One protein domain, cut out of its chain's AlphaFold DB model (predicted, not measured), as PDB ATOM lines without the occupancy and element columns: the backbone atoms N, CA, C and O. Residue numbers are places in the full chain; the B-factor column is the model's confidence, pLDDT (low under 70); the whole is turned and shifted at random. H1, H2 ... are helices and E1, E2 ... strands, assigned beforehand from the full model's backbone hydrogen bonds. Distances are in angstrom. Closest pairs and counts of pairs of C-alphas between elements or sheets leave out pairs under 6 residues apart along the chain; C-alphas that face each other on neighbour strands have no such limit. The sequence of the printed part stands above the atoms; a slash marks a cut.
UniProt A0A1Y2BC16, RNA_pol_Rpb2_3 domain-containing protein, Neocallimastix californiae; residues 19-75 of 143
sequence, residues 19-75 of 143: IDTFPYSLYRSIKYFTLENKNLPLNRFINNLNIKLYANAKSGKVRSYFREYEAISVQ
ATOM      1  N   ILE A  19      21.495  41.676  18.420       44.09
ATOM      2  CA  ILE A  19      20.515  42.374  19.256       44.09
ATOM      3  C   ILE A  19      19.576  43.065  18.271       44.09
ATOM      4  O   ILE A  19      19.963  44.055  17.650       44.09
ATOM      5  N   ASP A  20      18.371  42.521  18.071       47.34
ATOM      6  CA  ASP A  20      17.356  43.261  17.321       47.34
ATOM      7  C   ASP A  20      17.086  44.537  18.103       47.34
ATOM      8  O   ASP A  20      16.523  44.518  19.201       47.34
ATOM      9  N   THR A  21      17.502  45.653  17.527       54.00
ATOM     10  CA  THR A  21      17.040  46.952  17.975       54.00
ATOM     11  C   THR A  21      15.516  46.982  17.808       54.00
ATOM     12  O   THR A  21      14.953  46.304  16.943       54.00
ATOM     13  N   PHE A  22      14.817  47.752  18.640       55.16
ATOM     14  CA  PHE A  22      13.365  47.931  18.521       55.16
ATOM     15  C   PHE A  22      12.893  48.241  17.074       55.16
ATOM     16  O   PHE A  22      11.890  47.673  16.640       55.16
ATOM     17  N   PRO A  23      13.631  49.028  16.260       58.09
ATOM     18  CA  PRO A  23      13.342  49.185  14.832       58.09
ATOM     19  C   PRO A  23      13.402  47.886  14.013       58.09
ATOM     20  O   PRO A  23      12.581  47.687  13.120       58.09
ATOM     21  N   TYR A  24      14.338  46.981  14.304       59.94
ATOM     22  CA  TYR A  24      14.500  45.736  13.551       59.94
ATOM     23  C   TYR A  24      13.420  44.699  13.891       59.94
ATOM     24  O   TYR A  24      12.909  44.015  12.998       59.94
ATOM     25  N   SER A  25      12.989  44.626  15.157       61.16
ATOM     26  CA  SER A  25      11.850  43.779  15.545       61.16
ATOM     27  C   SER A  25      10.544  44.255  14.888       61.16
ATOM     28  O   SER A  25       9.740  43.434  14.432       61.16
ATOM     29  N   LEU A  26      10.372  45.574  14.734       64.94
ATOM     30  CA  LEU A  26       9.268  46.164  13.975       64.94
ATOM     31  C   LEU A  26       9.362  45.884  12.480       64.94
ATOM     32  O   LEU A  26       8.377  45.426  11.897       64.94
ATOM     33  N   TYR A  27      10.534  46.077  11.871       67.56
ATOM     34  CA  TYR A  27      10.775  45.742  10.466       67.56
ATOM     35  C   TYR A  27      10.380  44.295  10.162       67.56
ATOM     36  O   TYR A  27       9.679  44.031   9.187       67.56
ATOM     37  N   ARG A  28      10.743  43.353  11.041       66.19
ATOM     38  CA  ARG A  28      10.345  41.950  10.906       66.19
ATOM     39  C   ARG A  28       8.832  41.770  10.936       66.19
ATOM     40  O   ARG A  28       8.299  41.049  10.100       66.19
ATOM     41  N   SER A  29       8.145  42.425  11.871       66.00
ATOM     42  CA  SER A  29       6.683  42.340  11.971       66.00
ATOM     43  C   SER A  29       5.979  42.858  10.712       66.00
ATOM     44  O   SER A  29       5.024  42.238  10.251       66.00
ATOM     45  N   ILE A  30       6.507  43.926  10.107       70.69
ATOM     46  CA  ILE A  30       6.020  44.486   8.843       70.69
ATOM     47  C   ILE A  30       6.323  43.525   7.685       70.69
ATOM     48  O   ILE A  30       5.435  43.197   6.903       70.69
ATOM     49  N   LYS A  31       7.553  43.003   7.611       70.00
ATOM     50  CA  LYS A  31       7.986  42.065   6.567       70.00
ATOM     51  C   LYS A  31       7.163  40.774   6.569       70.00
ATOM     52  O   LYS A  31       6.678  40.360   5.519       70.00
ATOM     53  N   TYR A  32       6.966  40.148   7.729       66.19
ATOM     54  CA  TYR A  32       6.157  38.929   7.824       66.19
ATOM     55  C   TYR A  32       4.679  39.193   7.548       66.19
ATOM     56  O   TYR A  32       4.043  38.391   6.871       66.19
ATOM     57  N   PHE A  33       4.153  40.354   7.952       65.12
ATOM     58  CA  PHE A  33       2.804  40.753   7.565       65.12
ATOM     59  C   PHE A  33       2.636  40.807   6.037       65.12
ATOM     60  O   PHE A  33       1.680  40.242   5.510       65.12
ATOM     61  N   THR A  34       3.593  41.408   5.319       63.38
ATOM     62  CA  THR A  34       3.553  41.483   3.846       63.38
ATOM     63  C   THR A  34       3.733  40.132   3.144       63.38
ATOM     64  O   THR A  34       3.267  39.966   2.018       63.38
ATOM     65  N   LEU A  35       4.390  39.164   3.793       65.31
ATOM     66  CA  LEU A  35       4.650  37.834   3.233       65.31
ATOM     67  C   LEU A  35       3.480  36.864   3.450       65.31
ATOM     68  O   LEU A  35       3.129  36.132   2.528       65.31
ATOM     69  N   GLU A  36       2.872  36.865   4.638       61.69
ATOM     70  CA  GLU A  36       1.855  35.876   5.034       61.69
ATOM     71  C   GLU A  36       0.416  36.349   4.784       61.69
ATOM     72  O   GLU A  36      -0.465  35.531   4.534       61.69
ATOM     73  N   ASN A  37       0.157  37.661   4.805       61.44
ATOM     74  CA  ASN A  37      -1.201  38.209   4.789       61.44
ATOM     75  C   ASN A  37      -1.443  39.188   3.633       61.44
ATOM     76  O   ASN A  37      -1.816  40.340   3.847       61.44
ATOM     77  N   LYS A  38      -1.307  38.717   2.387       60.38
ATOM     78  CA  LYS A  38      -1.575  39.524   1.175       60.38
ATOM     79  C   LYS A  38      -2.994  40.130   1.114       60.38
ATOM     80  O   LYS A  38      -3.199  41.094   0.386       60.38
ATOM     81  N   ASN A  39      -3.944  39.600   1.891       63.12
ATOM     82  CA  ASN A  39      -5.369  39.957   1.834       63.12
ATOM     83  C   ASN A  39      -5.871  40.791   3.029       63.12
ATOM     84  O   ASN A  39      -7.057  41.116   3.084       63.12
ATOM     85  N   LEU A  40      -5.026  41.115   4.017       65.44
ATOM     86  CA  LEU A  40      -5.465  41.955   5.136       65.44
ATOM     87  C   LEU A  40      -5.493  43.429   4.698       65.44
ATOM     88  O   LEU A  40      -4.481  43.934   4.209       65.44
ATOM     89  N   PRO A  41      -6.611  44.154   4.896       76.69
ATOM     90  CA  PRO A  41      -6.679  45.562   4.536       76.69
ATOM     91  C   PRO A  41      -5.654  46.355   5.350       76.69
ATOM     92  O   PRO A  41      -5.593  46.229   6.578       76.69
ATOM     93  N   LEU A  42      -4.879  47.200   4.666       76.31
ATOM     94  CA  LEU A  42      -3.786  47.993   5.239       76.31
ATOM     95  C   LEU A  42      -4.211  48.758   6.506       76.31
ATOM     96  O   LEU A  42      -3.484  48.785   7.494       76.31
ATOM     97  N   ASN A  43      -5.433  49.294   6.526       81.25
ATOM     98  CA  ASN A  43      -5.982  50.013   7.680       81.25
ATOM     99  C   ASN A  43      -6.071  49.142   8.941       81.25
ATOM    100  O   ASN A  43      -5.761  49.598  10.042       81.25
ATOM    101  N   ARG A  44      -6.454  47.867   8.799       81.12
ATOM    102  CA  ARG A  44      -6.537  46.936   9.933       81.12
ATOM    103  C   ARG A  44      -5.148  46.599  10.467       81.12
ATOM    104  O   ARG A  44      -4.974  46.484  11.676       81.12
ATOM    105  N   PHE A  45      -4.160  46.485   9.581       79.31
ATOM    106  CA  PHE A  45      -2.766  46.300   9.974       79.31
ATOM    107  C   PHE A  45      -2.218  47.485  10.754       79.31
ATOM    108  O   PHE A  45      -1.686  47.287  11.842       79.31
ATOM    109  N   ILE A  46      -2.393  48.702  10.232       81.56
ATOM    110  CA  ILE A  46      -1.926  49.930  10.883       81.56
ATOM    111  C   ILE A  46      -2.543  50.052  12.280       81.56
ATOM    112  O   ILE A  46      -1.823  50.285  13.247       81.56
ATOM    113  N   ASN A  47      -3.849  49.807  12.414       85.38
ATOM    114  CA  ASN A  47      -4.519  49.843  13.713       85.38
ATOM    115  C   ASN A  47      -3.958  48.796  14.685       85.38
ATOM    116  O   ASN A  47      -3.637  49.128  15.826       85.38
ATOM    117  N   ASN A  48      -3.765  47.554  14.238       82.44
ATOM    118  CA  ASN A  48      -3.178  46.504  15.072       82.44
ATOM    119  C   ASN A  48      -1.733  46.829  15.482       82.44
ATOM    120  O   ASN A  48      -1.340  46.590  16.624       82.44
ATOM    121  N   LEU A  49      -0.947  47.382  14.558       80.94
ATOM    122  CA  LEU A  49       0.430  47.787  14.801       80.94
ATOM    123  C   LEU A  49       0.491  48.936  15.814       80.94
ATOM    124  O   LEU A  49       1.268  48.854  16.761       80.94
ATOM    125  N   ASN A  50      -0.380  49.940  15.692       84.25
ATOM    126  CA  ASN A  50      -0.487  51.045  16.646       84.25
ATOM    127  C   ASN A  50      -0.849  50.563  18.056       84.25
ATOM    128  O   ASN A  50      -0.197  50.956  19.023       84.25
ATOM    129  N   ILE A  51      -1.839  49.672  18.182       86.06
ATOM    130  CA  ILE A  51      -2.231  49.095  19.479       86.06
ATOM    131  C   ILE A  51      -1.056  48.332  20.098       86.06
ATOM    132  O   ILE A  51      -0.761  48.501  21.281       86.06
ATOM    133  N   LYS A  52      -0.349  47.527  19.297       81.38
ATOM    134  CA  LYS A  52       0.805  46.747  19.759       81.38
ATOM    135  C   LYS A  52       1.972  47.642  20.183       81.38
ATOM    136  O   LYS A  52       2.571  47.400  21.226       81.38
ATOM    137  N   LEU A  53       2.276  48.685  19.412       80.62
ATOM    138  CA  LEU A  53       3.303  49.674  19.747       80.62
ATOM    139  C   LEU A  53       2.989  50.391  21.057       80.62
ATOM    140  O   LEU A  53       3.847  50.467  21.936       80.62
ATOM    141  N   TYR A  54       1.755  50.866  21.204       84.62
ATOM    142  CA  TYR A  54       1.306  51.530  22.420       84.62
ATOM    143  C   TYR A  54       1.378  50.596  23.634       84.62
ATOM    144  O   TYR A  54       1.881  50.986  24.686       84.62
ATOM    145  N   ALA A  55       0.944  49.341  23.487       83.19
ATOM    146  CA  ALA A  55       1.026  48.340  24.547       83.19
ATOM    147  C   ALA A  55       2.478  48.032  24.948       83.19
ATOM    148  O   ALA A  55       2.774  47.963  26.142       83.19
ATOM    149  N   ASN A  56       3.396  47.906  23.984       79.44
ATOM    150  CA  ASN A  56       4.820  47.688  24.254       79.44
ATOM    151  C   ASN A  56       5.441  48.888  24.984       79.44
ATOM    152  O   ASN A  56       6.134  48.705  25.981       79.44
ATOM    153  N   ALA A  57       5.149  50.113  24.534       80.25
ATOM    154  CA  ALA A  57       5.636  51.334  25.173       80.25
ATOM    155  C   ALA A  57       5.091  51.493  26.602       80.25
ATOM    156  O   ALA A  57       5.824  51.871  27.509       80.25
ATOM    157  N   LYS A  58       3.813  51.161  26.822       83.81
ATOM    158  CA  LYS A  58       3.171  51.246  28.139       83.81
ATOM    159  C   LYS A  58       3.658  50.169  29.112       83.81
ATOM    160  O   LYS A  58       3.803  50.450  30.295       83.81
ATOM    161  N   SER A  59       3.852  48.940  28.636       80.62
ATOM    162  CA  SER A  59       4.260  47.804  29.478       80.62
ATOM    163  C   SER A  59       5.773  47.698  29.675       80.62
ATOM    164  O   SER A  59       6.212  47.023  30.599       80.62
ATOM    165  N   GLY A  60       6.570  48.318  28.800       74.94
ATOM    166  CA  GLY A  60       8.026  48.166  28.776       74.94
ATOM    167  C   GLY A  60       8.501  46.748  28.467       74.94
ATOM    168  O   GLY A  60       9.651  46.404  28.759       74.94
ATOM    169  N   LYS A  61       7.623  45.930  27.875       75.50
ATOM    170  CA  LYS A  61       7.938  44.589  27.387       75.50
ATOM    171  C   LYS A  61       8.245  44.668  25.903       75.50
ATOM    172  O   LYS A  61       7.373  44.959  25.084       75.50
ATOM    173  N   VAL A  62       9.491  44.376  25.550       71.94
ATOM    174  CA  VAL A  62       9.904  44.228  24.154       71.94
ATOM    175  C   VAL A  62      10.347  42.795  23.940       71.94
ATOM    176  O   VAL A  62      11.307  42.318  24.542       71.94
ATOM    177  N   ARG A  63       9.639  42.099  23.054       67.31
ATOM    178  CA  ARG A  63      10.010  40.756  22.626       67.31
ATOM    179  C   ARG A  63      10.906  40.843  21.401       67.31
ATOM    180  O   ARG A  63      10.515  41.404  20.379       67.31
ATOM    181  N   SER A  64      12.093  40.264  21.508       65.00
ATOM    182  CA  SER A  64      13.032  40.112  20.403       65.00
ATOM    183  C   SER A  64      13.422  38.638  20.302       65.00
ATOM    184  O   SER A  64      13.845  38.016  21.277       65.00
ATOM    185  N   TYR A  65      13.191  38.049  19.125       62.59
ATOM    186  CA  TYR A  65      13.246  36.601  18.894       62.59
ATOM    187  C   TYR A  65      12.484  35.789  19.965       62.59
ATOM    188  O   TYR A  65      11.251  35.822  20.026       62.59
ATOM    189  N   PHE A  66      13.234  35.060  20.796       59.81
ATOM    190  CA  PHE A  66      12.764  34.149  21.837       59.81
ATOM    191  C   PHE A  66      12.897  34.730  23.247       59.81
ATOM    192  O   PHE A  66      12.578  34.041  24.210       59.81
ATOM    193  N   ARG A  67      13.381  35.972  23.384       62.25
ATOM    194  CA  ARG A  67      13.612  36.598  24.686       62.25
ATOM    195  C   ARG A  67      12.696  37.796  24.872       62.25
ATOM    196  O   ARG A  67      12.571  38.658  23.997       62.25
ATOM    197  N   GLU A  68      12.045  37.830  26.022       68.12
ATOM    198  CA  GLU A  68      11.260  38.971  26.464       68.12
ATOM    199  C   GLU A  68      12.142  39.830  27.362       68.12
ATOM    200  O   GLU A  68      12.676  39.365  28.367       68.12
ATOM    201  N   TYR A  69      12.346  41.078  26.948       69.81
ATOM    202  CA  TYR A  69      13.046  42.076  27.739       69.81
ATOM    203  C   TYR A  69      11.994  42.892  28.479       69.81
ATOM    204  O   TYR A  69      11.306  43.726  27.886       69.81
ATOM    205  N   GLU A  70      11.851  42.614  29.770       64.81
ATOM    206  CA  GLU A  70      10.958  43.325  30.680       64.81
ATOM    207  C   GLU A  70      11.762  44.355  31.487       64.81
ATOM    208  O   GLU A  70      12.902  44.091  31.860       64.81
ATOM    209  N   ALA A  71      11.198  45.547  31.706       60.44
ATOM    210  CA  ALA A  71      11.756  46.647  32.516       60.44
ATOM    211  C   ALA A  71      13.096  47.280  32.057       60.44
ATOM    212  O   ALA A  71      13.460  48.357  32.530       60.44
ATOM    213  N   ILE A  72      13.811  46.671  31.108       66.44
ATOM    214  CA  ILE A  72      15.063  47.202  30.533       66.44
ATOM    215  C   ILE A  72      14.780  48.167  29.373       66.44
ATOM    216  O   ILE A  72      15.501  49.136  29.164       66.44
ATOM    217  N   SER A  73      13.731  47.888  28.592       66.94
ATOM    218  CA  SER A  73      13.530  48.514  27.280       66.94
ATOM    219  C   SER A  73      12.798  49.858  27.320       66.94
ATOM    220  O   SER A  73      13.106  50.742  26.524       66.94
ATOM    221  N   VAL A  74      11.842  50.026  28.239       77.06
ATOM    222  CA  VAL A  74      11.110  51.282  28.437       77.06
ATOM    223  C   VAL A  74      10.965  51.525  29.926       77.06
ATOM    224  O   VAL A  74      10.502  50.656  30.665       77.06
ATOM    225  N   GLN A  75      11.365  52.715  30.354       82.81
ATOM    226  CA  GLN A  75      11.325  53.140  31.745       82.81
ATOM    227  C   GLN A  75      10.556  54.452  31.850       82.81
ATOM    228  O   GLN A  75      10.557  55.280  30.934       82.81
TER     229      GLN A  75
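This is residues 19 to 75 of the 143 residues of the protein "RNA_pol_Rpb2_3 domain-containing protein" of Neocallimastix californiae (UniProt A0A1Y2BC16). Two long helices, H1 and H2, form the long sides of an open frame: the chain folds back from H1 into H2 through a turn at one end, and the small hairpin of E1 and E2 lies at the other end, beside the beginning of H1. The printed part has 57 residues with two named helices followed by two named strands, in the order H1, H2, E1, E2; it is mostly helix, and its one sheet, E1 - E2, is antiparallel. It is only just compact, close to loose, with a radius of gyration of the C-alphas of 12.2 A, and is elongated, spanning 36 by 21 by 15 A.

H1, residues 22 to 36, and H2, residues 42 to 59, are near each other, with 8 pairs of C-alphas within 10 A, the closest at 8.2 A. In both helices every O i to N i+4 pair is within hydrogen-bond range. The closest C-alphas of H1 and E1, residues 62 to 64, are those of Ser 25 and Ser 64, 6.2 A apart. For H2 and E1 the closest C-alphas are those of Asn 56 and Val 62, also 6.2 A apart. E1 and E2, residues 67 to 69, form an antiparallel hairpin, their directions at 153 degrees; N 62 and O 69 are 3.0 A apart and N 69 and O 62 are 2.9 A apart, both within hydrogen-bond range. E2 is apart from H1 and from H2.

H1 begins at C-alpha 22, (13.365, 47.931, 18.521), and is 21.4 A long. H2 is 25.5 A long and ends at C-alpha 59, (4.260, 47.804, 29.478). E1 measures 6.4 A and E2 6.3 A from first to last C-alpha, and E2 ends at C-alpha 69, (13.046, 42.076, 27.739).

The two C-alphas farthest apart are those of Asn 39 and Gln 75, at 36.7 A. The printed part has no cut, and the links H1 to H2, H2 to E1 and E1 to E2 are tight. The mean pLDDT of the printed part is 70.2, with residues 19 to 29, 32 to 40 and 63 to 73 under 70.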